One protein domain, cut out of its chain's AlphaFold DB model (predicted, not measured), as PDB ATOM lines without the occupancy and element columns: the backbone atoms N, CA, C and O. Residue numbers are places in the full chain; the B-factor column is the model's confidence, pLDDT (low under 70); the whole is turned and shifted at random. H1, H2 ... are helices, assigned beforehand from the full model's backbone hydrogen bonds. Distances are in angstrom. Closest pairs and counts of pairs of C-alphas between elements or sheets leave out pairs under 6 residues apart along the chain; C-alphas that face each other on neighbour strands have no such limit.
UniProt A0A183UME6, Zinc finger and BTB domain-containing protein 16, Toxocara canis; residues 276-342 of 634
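Overview. This is residues 276 to 342 of the 634 residues of the protein "Zinc finger and BTB domain-containing protein 16" of Toxocara canis (UniProt A0A183UME6). A long helix, H3, and a short one, H2, meet at one end as a lopsided V, and most of H3 sticks out alone as an arm, residues 323 to 342. On the H2 side a looped link, closed by a short antiparallel pairing, leads to a third helix, H1, whose residues 279 to 284 stick out far from the V. The printed part has 67 residues with three named helices, H1, H2 and H3 in that order, and no named strand; the class is all helix. It is extended, with a radius of gyration of the C-alphas of 16.8 A, and flat, spanning 50 by 34 by 15 A.

Arrangement. H3, residues 315 to 342, touches H2, residues 303 to 313, with its residues 317 to 318 alone. Their closest C-alphas, those of Leu 310 and Tyr 318, are 5.0 A apart. The two form a helical hairpin, running opposite ways at a steep tilt of 42 degrees. H1, residues 279 to 288, is apart from both H2 and H3. In H1, H2 and H3 every O i to N i+4 pair is within hydrogen-bond range.

Along the chain. H3 is 40.7 A long, from C-alpha 315 at (-28.288, 11.458, -24.750) to C-alpha 342 at (-57.116, 0.039, 1.678). H2 measures 15.2 A from first to last C-alpha. H1 measures 14.1 A and begins with C-alpha 279 at (-53.767, 35.132, -32.630).

Size, cuts and confidence. The C-alphas farthest apart, those of Pro 279 and Arg 341, are 50.4 A apart. The printed part has no cut. The link from H1 to H2 is long, with 14 residues, in which residues 291 to 292 pair with residues 299 to 300; the link from H2 to H3 is tight. The mean pLDDT of the printed part is 72.5, and 19 residues are under 70, among them residues 276 to 283 and 301 to 305.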
ATOM      1  N   PRO A 276     -60.761  30.784 -28.660       59.12
ATOM      2  CA  PRO A 276     -60.319  32.173 -28.708       59.12
ATOM      3  C   PRO A 276     -59.876  32.538 -30.127       59.12
ATOM      4  O   PRO A 276     -59.078  31.827 -30.740       59.12
ATOM      5  N   THR A 277     -60.415  33.639 -30.646       59.31
ATOM      6  CA  THR A 277     -60.124  34.150 -31.996       59.31
ATOM      7  C   THR A 277     -58.750  34.822 -32.066       59.31
ATOM      8  O   THR A 277     -58.134  34.869 -33.131       59.31
ATOM      9  N   ASP A 278     -58.242  35.313 -30.933       68.19
ATOM     10  CA  ASP A 278     -57.054  36.158 -30.902       68.19
ATOM     11  C   ASP A 278     -55.763  35.389 -31.222       68.19
ATOM     12  O   ASP A 278     -55.395  34.433 -30.524       68.19
ATOM     13  N   PRO A 279     -54.975  35.836 -32.220       61.12
ATOM     14  CA  PRO A 279     -53.767  35.132 -32.630       61.12
ATOM     15  C   PRO A 279     -52.688  35.155 -31.541       61.12
ATOM     16  O   PRO A 279     -51.793  34.311 -31.560       61.12
ATOM     17  N   GLU A 280     -52.718  36.120 -30.616       62.00
ATOM     18  CA  GLU A 280     -51.888  36.140 -29.399       62.00
ATOM     19  C   GLU A 280     -52.192  34.934 -28.502       62.00
ATOM     20  O   GLU A 280     -51.283  34.187 -28.132       62.00
ATOM     21  N   GLU A 281     -53.469  34.692 -28.206       68.25
ATOM     22  CA  GLU A 281     -53.922  33.618 -27.323       68.25
ATOM     23  C   GLU A 281     -53.768  32.242 -27.953       68.25
ATOM     24  O   GLU A 281     -53.215  31.339 -27.324       68.25
ATOM     25  N   ILE A 282     -54.123  32.101 -29.232       66.69
ATOM     26  CA  ILE A 282     -53.851  30.896 -30.022       66.69
ATOM     27  C   ILE A 282     -52.351  30.558 -29.963       66.69
ATOM     28  O   ILE A 282     -51.977  29.412 -29.703       66.69
ATOM     29  N   ARG A 283     -51.459  31.550 -30.124       66.06
ATOM     30  CA  ARG A 283     -50.006  31.341 -30.000       66.06
ATOM     31  C   ARG A 283     -49.573  31.009 -28.566       66.06
ATOM     32  O   ARG A 283     -48.644  30.216 -28.419       66.06
ATOM     33  N   LYS A 284     -50.206  31.553 -27.517       70.94
ATOM     34  CA  LYS A 284     -49.962  31.155 -26.111       70.94
ATOM     35  C   LYS A 284     -50.373  29.688 -25.881       70.94
ATOM     36  O   LYS A 284     -49.541  28.903 -25.435       70.94
ATOM     37  N   LEU A 285     -51.584  29.300 -26.289       69.00
ATOM     38  CA  LEU A 285     -52.154  27.948 -26.183       69.00
ATOM     39  C   LEU A 285     -51.377  26.886 -26.975       69.00
ATOM     40  O   LEU A 285     -51.178  25.771 -26.494       69.00
ATOM     41  N   VAL A 286     -50.910  27.207 -28.186       67.44
ATOM     42  CA  VAL A 286     -50.029  26.303 -28.944       67.44
ATOM     43  C   VAL A 286     -48.697  26.138 -28.211       67.44
ATOM     44  O   VAL A 286     -48.234  25.014 -28.043       67.44
ATOM     45  N   ARG A 287     -48.096  27.227 -27.708       70.38
ATOM     46  CA  ARG A 287     -46.797  27.182 -27.013       70.38
ATOM     47  C   ARG A 287     -46.844  26.506 -25.642       70.38
ATOM     48  O   ARG A 287     -45.814  25.960 -25.258       70.38
ATOM     49  N   SER A 288     -47.967  26.538 -24.919       68.69
ATOM     50  CA  SER A 288     -48.124  25.830 -23.638       68.69
ATOM     51  C   SER A 288     -48.300  24.321 -23.825       68.69
ATOM     52  O   SER A 288     -47.806  23.545 -23.014       68.69
ATOM     53  N   LYS A 289     -48.907  23.888 -24.941       67.88
ATOM     54  CA  LYS A 289     -49.002  22.470 -25.335       67.88
ATOM     55  C   LYS A 289     -47.736  21.921 -26.029       67.88
ATOM     56  O   LYS A 289     -47.738  20.762 -26.434       67.88
ATOM     57  N   MET A 290     -46.664  22.712 -26.175       70.81
ATOM     58  CA  MET A 290     -45.377  22.272 -26.742       70.81
ATOM     59  C   MET A 290     -44.346  21.946 -25.656       70.81
ATOM     60  O   MET A 290     -44.089  22.755 -24.765       70.81
ATOM     61  N   VAL A 291     -43.639  20.824 -25.801       71.38
ATOM     62  CA  VAL A 291     -42.527  20.468 -24.908       71.38
ATOM     63  C   VAL A 291     -41.283  21.279 -25.278       71.38
ATOM     64  O   VAL A 291     -40.802  21.214 -26.410       71.38
ATOM     65  N   ARG A 292     -40.738  22.047 -24.329       76.69
ATOM     66  CA  ARG A 292     -39.483  22.796 -24.496       76.69
ATOM     67  C   ARG A 292     -38.303  21.975 -23.980       76.69
ATOM     68  O   ARG A 292     -38.285  21.597 -22.813       76.69
ATOM     69  N   CYS A 293     -37.278  21.773 -24.803       76.50
ATOM     70  CA  CYS A 293     -36.042  21.150 -24.337       76.50
ATOM     71  C   CYS A 293     -35.289  22.062 -23.356       76.50
ATOM     72  O   CYS A 293     -35.031  23.231 -23.662       76.50
ATOM     73  N   LYS A 294     -34.884  21.504 -22.207       73.19
ATOM     74  CA  LYS A 294     -34.157  22.215 -21.141       73.19
ATOM     75  C   LYS A 294     -32.787  22.763 -21.593       73.19
ATOM     76  O   LYS A 294     -32.338  23.761 -21.036       73.19
ATOM     77  N   ARG A 295     -32.143  22.171 -22.615       74.31
ATOM     78  CA  ARG A 295     -30.810  22.581 -23.119       74.31
ATOM     79  C   ARG A 295     -30.862  23.460 -24.365       74.31
ATOM     80  O   ARG A 295     -30.596  24.653 -24.268       74.31
ATOM     81  N   CYS A 296     -31.234  22.919 -25.526       69.88
ATOM     82  CA  CYS A 296     -31.253  23.686 -26.781       69.88
ATOM     83  C   CYS A 296     -32.383  24.733 -26.880       69.88
ATOM     84  O   CYS A 296     -32.441  25.473 -27.856       69.88
ATOM     85  N   LYS A 297     -33.307  24.787 -25.905       73.19
ATOM     86  CA  LYS A 297     -34.478  25.688 -25.846       73.19
ATOM     87  C   LYS A 297     -35.508  25.521 -26.982       73.19
ATOM     88  O   LYS A 297     -36.538  26.197 -26.928       73.19
ATOM     89  N   ASN A 298     -35.288  24.610 -27.939       71.56
ATOM     90  CA  ASN A 298     -36.245  24.252 -28.993       71.56
ATOM     91  C   ASN A 298     -37.579  23.769 -28.404       71.56
ATOM     92  O   ASN A 298     -37.612  23.151 -27.336       71.56
ATOM     93  N   ARG A 299     -38.674  24.039 -29.122       71.06
ATOM     94  CA  ARG A 299     -40.036  23.617 -28.767       71.06
ATOM     95  C   ARG A 299     -40.503  22.533 -29.731       71.06
ATOM     96  O   ARG A 299     -40.371  22.699 -30.940       71.06
ATOM     97  N   PHE A 300     -41.099  21.473 -29.202       71.94
ATOM     98  CA  PHE A 300     -41.573  20.318 -29.956       71.94
ATOM     99  C   PHE A 300     -43.077  20.146 -29.773       71.94
ATOM    100  O   PHE A 300     -43.589  20.269 -28.662       71.94
ATOM    101  N   ILE A 301     -43.782  19.868 -30.871       64.00
ATOM    102  CA  ILE A 301     -45.238  19.667 -30.865       64.00
ATOM    103  C   ILE A 301     -45.577  18.300 -30.251       64.00
ATOM    104  O   ILE A 301     -46.418  18.217 -29.367       64.00
ATOM    105  N   GLU A 302     -44.898  17.228 -30.674       65.69
ATOM    106  CA  GLU A 302     -45.134  15.864 -30.179       65.69
ATOM    107  C   GLU A 302     -44.022  15.385 -29.233       65.69
ATOM    108  O   GLU A 302     -42.835  15.520 -29.547       65.69
ATOM    109  N   LYS A 303     -44.408  14.728 -28.122       66.56
ATOM    110  CA  LYS A 303     -43.484  14.096 -27.154       66.56
ATOM    111  C   LYS A 303     -42.484  13.162 -27.854       66.56
ATOM    112  O   LYS A 303     -41.295  13.249 -27.590       66.56
ATOM    113  N   ASN A 304     -42.936  12.388 -28.843       63.31
ATOM    114  CA  ASN A 304     -42.104  11.478 -29.647       63.31
ATOM    115  C   ASN A 304     -40.928  12.183 -30.361       63.31
ATOM    116  O   ASN A 304     -39.844  11.619 -30.508       63.31
ATOM    117  N   VAL A 305     -41.144  13.416 -30.839       69.38
ATOM    118  CA  VAL A 305     -40.123  14.199 -31.559       69.38
ATOM    119  C   VAL A 305     -39.149  14.833 -30.566       69.38
ATOM    120  O   VAL A 305     -37.953  14.895 -30.842       69.38
ATOM    121  N   TYR A 306     -39.636  15.226 -29.385       76.44
ATOM    122  CA  TYR A 306     -38.783  15.622 -28.266       76.44
ATOM    123  C   TYR A 306     -37.900  14.464 -27.778       76.44
ATOM    124  O   TYR A 306     -36.697  14.645 -27.630       76.44
ATOM    125  N   GLU A 307     -38.461  13.267 -27.604       72.50
ATOM    126  CA  GLU A 307     -37.739  12.054 -27.191       72.50
ATOM    127  C   GLU A 307     -36.628  11.675 -28.171       72.50
ATOM    128  O   GLU A 307     -35.501  11.404 -27.755       72.50
ATOM    129  N   ARG A 308     -36.914  11.726 -29.478       69.44
ATOM    130  CA  ARG A 308     -35.887  11.575 -30.514       69.44
ATOM    131  C   ARG A 308     -34.828  12.667 -30.422       69.44
ATOM    132  O   ARG A 308     -33.644  12.372 -30.439       69.44
ATOM    133  N   HIS A 309     -35.234  13.926 -30.292       75.38
ATOM    134  CA  HIS A 309     -34.286  15.030 -30.193       75.38
ATOM    135  C   HIS A 309     -33.363  14.918 -28.963       75.38
ATOM    136  O   HIS A 309     -32.174  15.217 -29.073       75.38
ATOM    137  N   LEU A 310     -33.885  14.465 -27.816       78.06
ATOM    138  CA  LEU A 310     -33.068  14.145 -26.646       78.06
ATOM    139  C   LEU A 310     -32.085  13.016 -26.966       78.06
ATOM    140  O   LEU A 310     -30.890  13.202 -26.776       78.06
ATOM    141  N   ARG A 311     -32.557  11.885 -27.501       75.69
ATOM    142  CA  ARG A 311     -31.704  10.750 -27.885       75.69
ATOM    143  C   ARG A 311     -30.566  11.165 -28.825       75.69
ATOM    144  O   ARG A 311     -29.413  10.848 -28.558       75.69
ATOM    145  N   ASP A 312     -30.897  11.892 -29.888       70.38
ATOM    146  CA  ASP A 312     -29.991  12.163 -31.006       70.38
ATOM    147  C   ASP A 312     -29.021  13.331 -30.732       70.38
ATOM    148  O   ASP A 312     -27.999  13.443 -31.407       70.38
ATOM    149  N   LYS A 313     -29.332  14.241 -29.790       71.00
ATOM    150  CA  LYS A 313     -28.501  15.437 -29.509       71.00
ATOM    151  C   LYS A 313     -28.103  15.634 -28.045       71.00
ATOM    152  O   LYS A 313     -27.146  16.364 -27.776       71.00
ATOM    153  N   HIS A 314     -28.820  15.044 -27.093       77.25
ATOM    154  CA  HIS A 314     -28.631  15.226 -25.648       77.25
ATOM    155  C   HIS A 314     -28.800  13.885 -24.884       77.25
ATOM    156  O   HIS A 314     -29.659  13.789 -24.007       77.25
ATOM    157  N   PRO A 315     -28.008  12.835 -25.186       74.62
ATOM    158  CA  PRO A 315     -28.288  11.458 -24.750       74.62
ATOM    159  C   PRO A 315     -28.379  11.273 -23.227       74.62
ATOM    160  O   PRO A 315     -29.223  10.526 -22.748       74.62
ATOM    161  N   VAL A 316     -27.591  11.999 -22.432       76.12
ATOM    162  CA  VAL A 316     -27.681  11.943 -20.959       76.12
ATOM    163  C   VAL A 316     -28.952  12.612 -20.414       76.12
ATOM    164  O   VAL A 316     -29.498  12.173 -19.406       76.12
ATOM    165  N   ASP A 317     -29.487  13.625 -21.104       76.88
ATOM    166  CA  ASP A 317     -30.807  14.183 -20.784       76.88
ATOM    167  C   ASP A 317     -31.932  13.209 -21.188       76.88
ATOM    168  O   ASP A 317     -32.998  13.222 -20.576       76.88
ATOM    169  N   TYR A 318     -31.701  12.349 -22.192       77.88
ATOM    170  CA  TYR A 318     -32.609  11.250 -22.539       77.88
ATOM    171  C   TYR A 318     -32.619  10.155 -21.463       77.88
ATOM    172  O   TYR A 318     -33.697   9.701 -21.093       77.88
ATOM    173  N   LEU A 319     -31.456   9.783 -20.913       75.88
ATOM    174  CA  LEU A 319     -31.358   8.826 -19.800       75.88
ATOM    175  C   LEU A 319     -32.092   9.328 -18.548       75.88
ATOM    176  O   LEU A 319     -32.952   8.622 -18.030       75.88
ATOM    177  N   ALA A 320     -31.845  10.573 -18.125       77.19
ATOM    178  CA  ALA A 320     -32.557  11.189 -16.998       77.19
ATOM    179  C   ALA A 320     -34.089  11.208 -17.199       77.19
ATOM    180  O   ALA A 320     -34.859  11.005 -16.268       77.19
ATOM    181  N   PHE A 321     -34.536  11.421 -18.437       78.19
ATOM    182  CA  PHE A 321     -35.950  11.416 -18.810       78.19
ATOM    183  C   PHE A 321     -36.571  10.006 -18.891       78.19
ATOM    184  O   PHE A 321     -37.792   9.877 -18.790       78.19
ATOM    185  N   LEU A 322     -35.769   8.953 -19.088       75.81
ATOM    186  CA  LEU A 322     -36.226   7.565 -18.963       75.81
ATOM    187  C   LEU A 322     -36.381   7.174 -17.492       75.81
ATOM    188  O   LEU A 322     -37.434   6.656 -17.137       75.81
ATOM    189  N   ILE A 323     -35.395   7.510 -16.653       76.81
ATOM    190  CA  ILE A 323     -35.440   7.310 -15.194       76.81
ATOM    191  C   ILE A 323     -36.708   7.962 -14.614       76.81
ATOM    192  O   ILE A 323     -37.527   7.265 -14.022       76.81
ATOM    193  N   GLN A 324     -36.974   9.229 -14.954       78.19
ATOM    194  CA  GLN A 324     -38.199   9.928 -14.539       78.19
ATOM    195  C   GLN A 324     -39.504   9.235 -14.995       78.19
ATOM    196  O   GLN A 324     -40.522   9.308 -14.312       78.19
ATOM    197  N   GLN A 325     -39.510   8.540 -16.140       76.25
ATOM    198  CA  GLN A 325     -40.682   7.760 -16.567       76.25
ATOM    199  C   GLN A 325     -40.802   6.400 -15.874       76.25
ATOM    200  O   GLN A 325     -41.907   5.863 -15.821       76.25
ATOM    201  N   GLU A 326     -39.709   5.827 -15.370       75.25
ATOM    202  CA  GLU A 326     -39.756   4.631 -14.527       75.25
ATOM    203  C   GLU A 326     -40.264   4.974 -13.124       75.25
ATOM    204  O   GLU A 326     -41.121   4.253 -12.619       75.25
ATOM    205  N   GLU A 327     -39.831   6.106 -12.563       77.31
ATOM    206  CA  GLU A 327     -40.317   6.685 -11.300       77.31
ATOM    207  C   GLU A 327     -41.831   6.963 -11.362       77.31
ATOM    208  O   GLU A 327     -42.584   6.353 -10.604       77.31
ATOM    209  N   GLU A 328     -42.312   7.725 -12.362       74.69
ATOM    210  CA  GLU A 328     -43.756   7.969 -12.589       74.69
ATOM    211  C   GLU A 328     -44.582   6.660 -12.666       74.69
ATOM    212  O   GLU A 328     -45.778   6.652 -12.365       74.69
ATOM    213  N   ILE A 329     -43.985   5.552 -13.130       72.56
ATOM    214  CA  ILE A 329     -44.637   4.237 -13.256       72.56
ATOM    215  C   ILE A 329     -44.530   3.417 -11.959       72.56
ATOM    216  O   ILE A 329     -45.422   2.611 -11.691       72.56
ATOM    217  N   ALA A 330     -43.476   3.598 -11.164       77.12
ATOM    218  CA  ALA A 330     -43.330   2.991  -9.845       77.12
ATOM    219  C   ALA A 330     -44.320   3.612  -8.848       77.12
ATOM    220  O   ALA A 330     -45.070   2.876  -8.218       77.12
ATOM    221  N   GLU A 331     -44.426   4.943  -8.807       80.50
ATOM    222  CA  GLU A 331     -45.427   5.680  -8.019       80.50
ATOM    223  C   GLU A 331     -46.855   5.201  -8.315       80.50
ATOM    224  O   GLU A 331     -47.607   4.864  -7.405       80.50
ATOM    225  N   GLN A 332     -47.217   5.079  -9.601       72.25
ATOM    226  CA  GLN A 332     -48.530   4.564 -10.016       72.25
ATOM    227  C   GLN A 332     -48.787   3.127  -9.540       72.25
ATOM    228  O   GLN A 332     -49.934   2.775  -9.293       72.25
ATOM    229  N   ARG A 333     -47.743   2.304  -9.393       76.69
ATOM    230  CA  ARG A 333     -47.853   0.927  -8.888       76.69
ATOM    231  C   ARG A 333     -47.951   0.866  -7.372       76.69
ATOM    232  O   ARG A 333     -48.710   0.049  -6.871       76.69
ATOM    233  N   MET A 334     -47.212   1.715  -6.662       77.69
ATOM    234  CA  MET A 334     -47.307   1.818  -5.205       77.69
ATOM    235  C   MET A 334     -48.697   2.318  -4.807       77.69
ATOM    236  O   MET A 334     -49.352   1.654  -4.019       77.69
ATOM    237  N   ALA A 335     -49.216   3.360  -5.464       77.94
ATOM    238  CA  ALA A 335     -50.577   3.851  -5.240       77.94
ATOM    239  C   ALA A 335     -51.683   2.840  -5.628       77.94
ATOM    240  O   ALA A 335     -52.785   2.899  -5.094       77.94
ATOM    241  N   GLU A 336     -51.423   1.914  -6.560       77.50
ATOM    242  CA  GLU A 336     -52.338   0.798  -6.858       77.50
ATOM    243  C   GLU A 336     -52.280  -0.303  -5.786       77.50
ATOM    244  O   GLU A 336     -53.321  -0.836  -5.415       77.50
ATOM    245  N   LEU A 337     -51.094  -0.626  -5.257       77.44
ATOM    246  CA  LEU A 337     -50.936  -1.572  -4.144       77.44
ATOM    247  C   LEU A 337     -51.522  -1.016  -2.838       77.44
ATOM    248  O   LEU A 337     -52.207  -1.737  -2.125       77.44
ATOM    249  N   GLU A 338     -51.303   0.267  -2.560       78.31
ATOM    250  CA  GLU A 338     -51.874   1.007  -1.433       78.31
ATOM    251  C   GLU A 338     -53.406   1.074  -1.526       78.31
ATOM    252  O   GLU A 338     -54.090   0.775  -0.551       78.31
ATOM    253  N   ALA A 339     -53.963   1.366  -2.709       75.69
ATOM    254  CA  ALA A 339     -55.409   1.322  -2.924       75.69
ATOM    255  C   ALA A 339     -55.990  -0.085  -2.701       75.69
ATOM    256  O   ALA A 339     -57.009  -0.209  -2.024       75.69
ATOM    257  N   ASN A 340     -55.329  -1.140  -3.197       74.19
ATOM    258  CA  ASN A 340     -55.738  -2.519  -2.915       74.19
ATOM    259  C   ASN A 340     -55.676  -2.820  -1.407       74.19
ATOM    260  O   ASN A 340     -56.624  -3.373  -0.866       74.19
ATOM    261  N   ARG A 341     -54.608  -2.403  -0.712       74.06
ATOM    262  CA  ARG A 341     -54.449  -2.578   0.742       74.06
ATOM    263  C   ARG A 341     -55.573  -1.889   1.519       74.06
ATOM    264  O   ARG A 341     -56.116  -2.469   2.449       74.06
ATOM    265  N   ILE A 342     -55.969  -0.683   1.107       74.62
ATOM    266  CA  ILE A 342     -57.116   0.039   1.678       74.62
ATOM    267  C   ILE A 342     -58.432  -0.706   1.399       74.62
ATOM    268  O   ILE A 342     -59.265  -0.798   2.296       74.62
TER     269      ILE A 342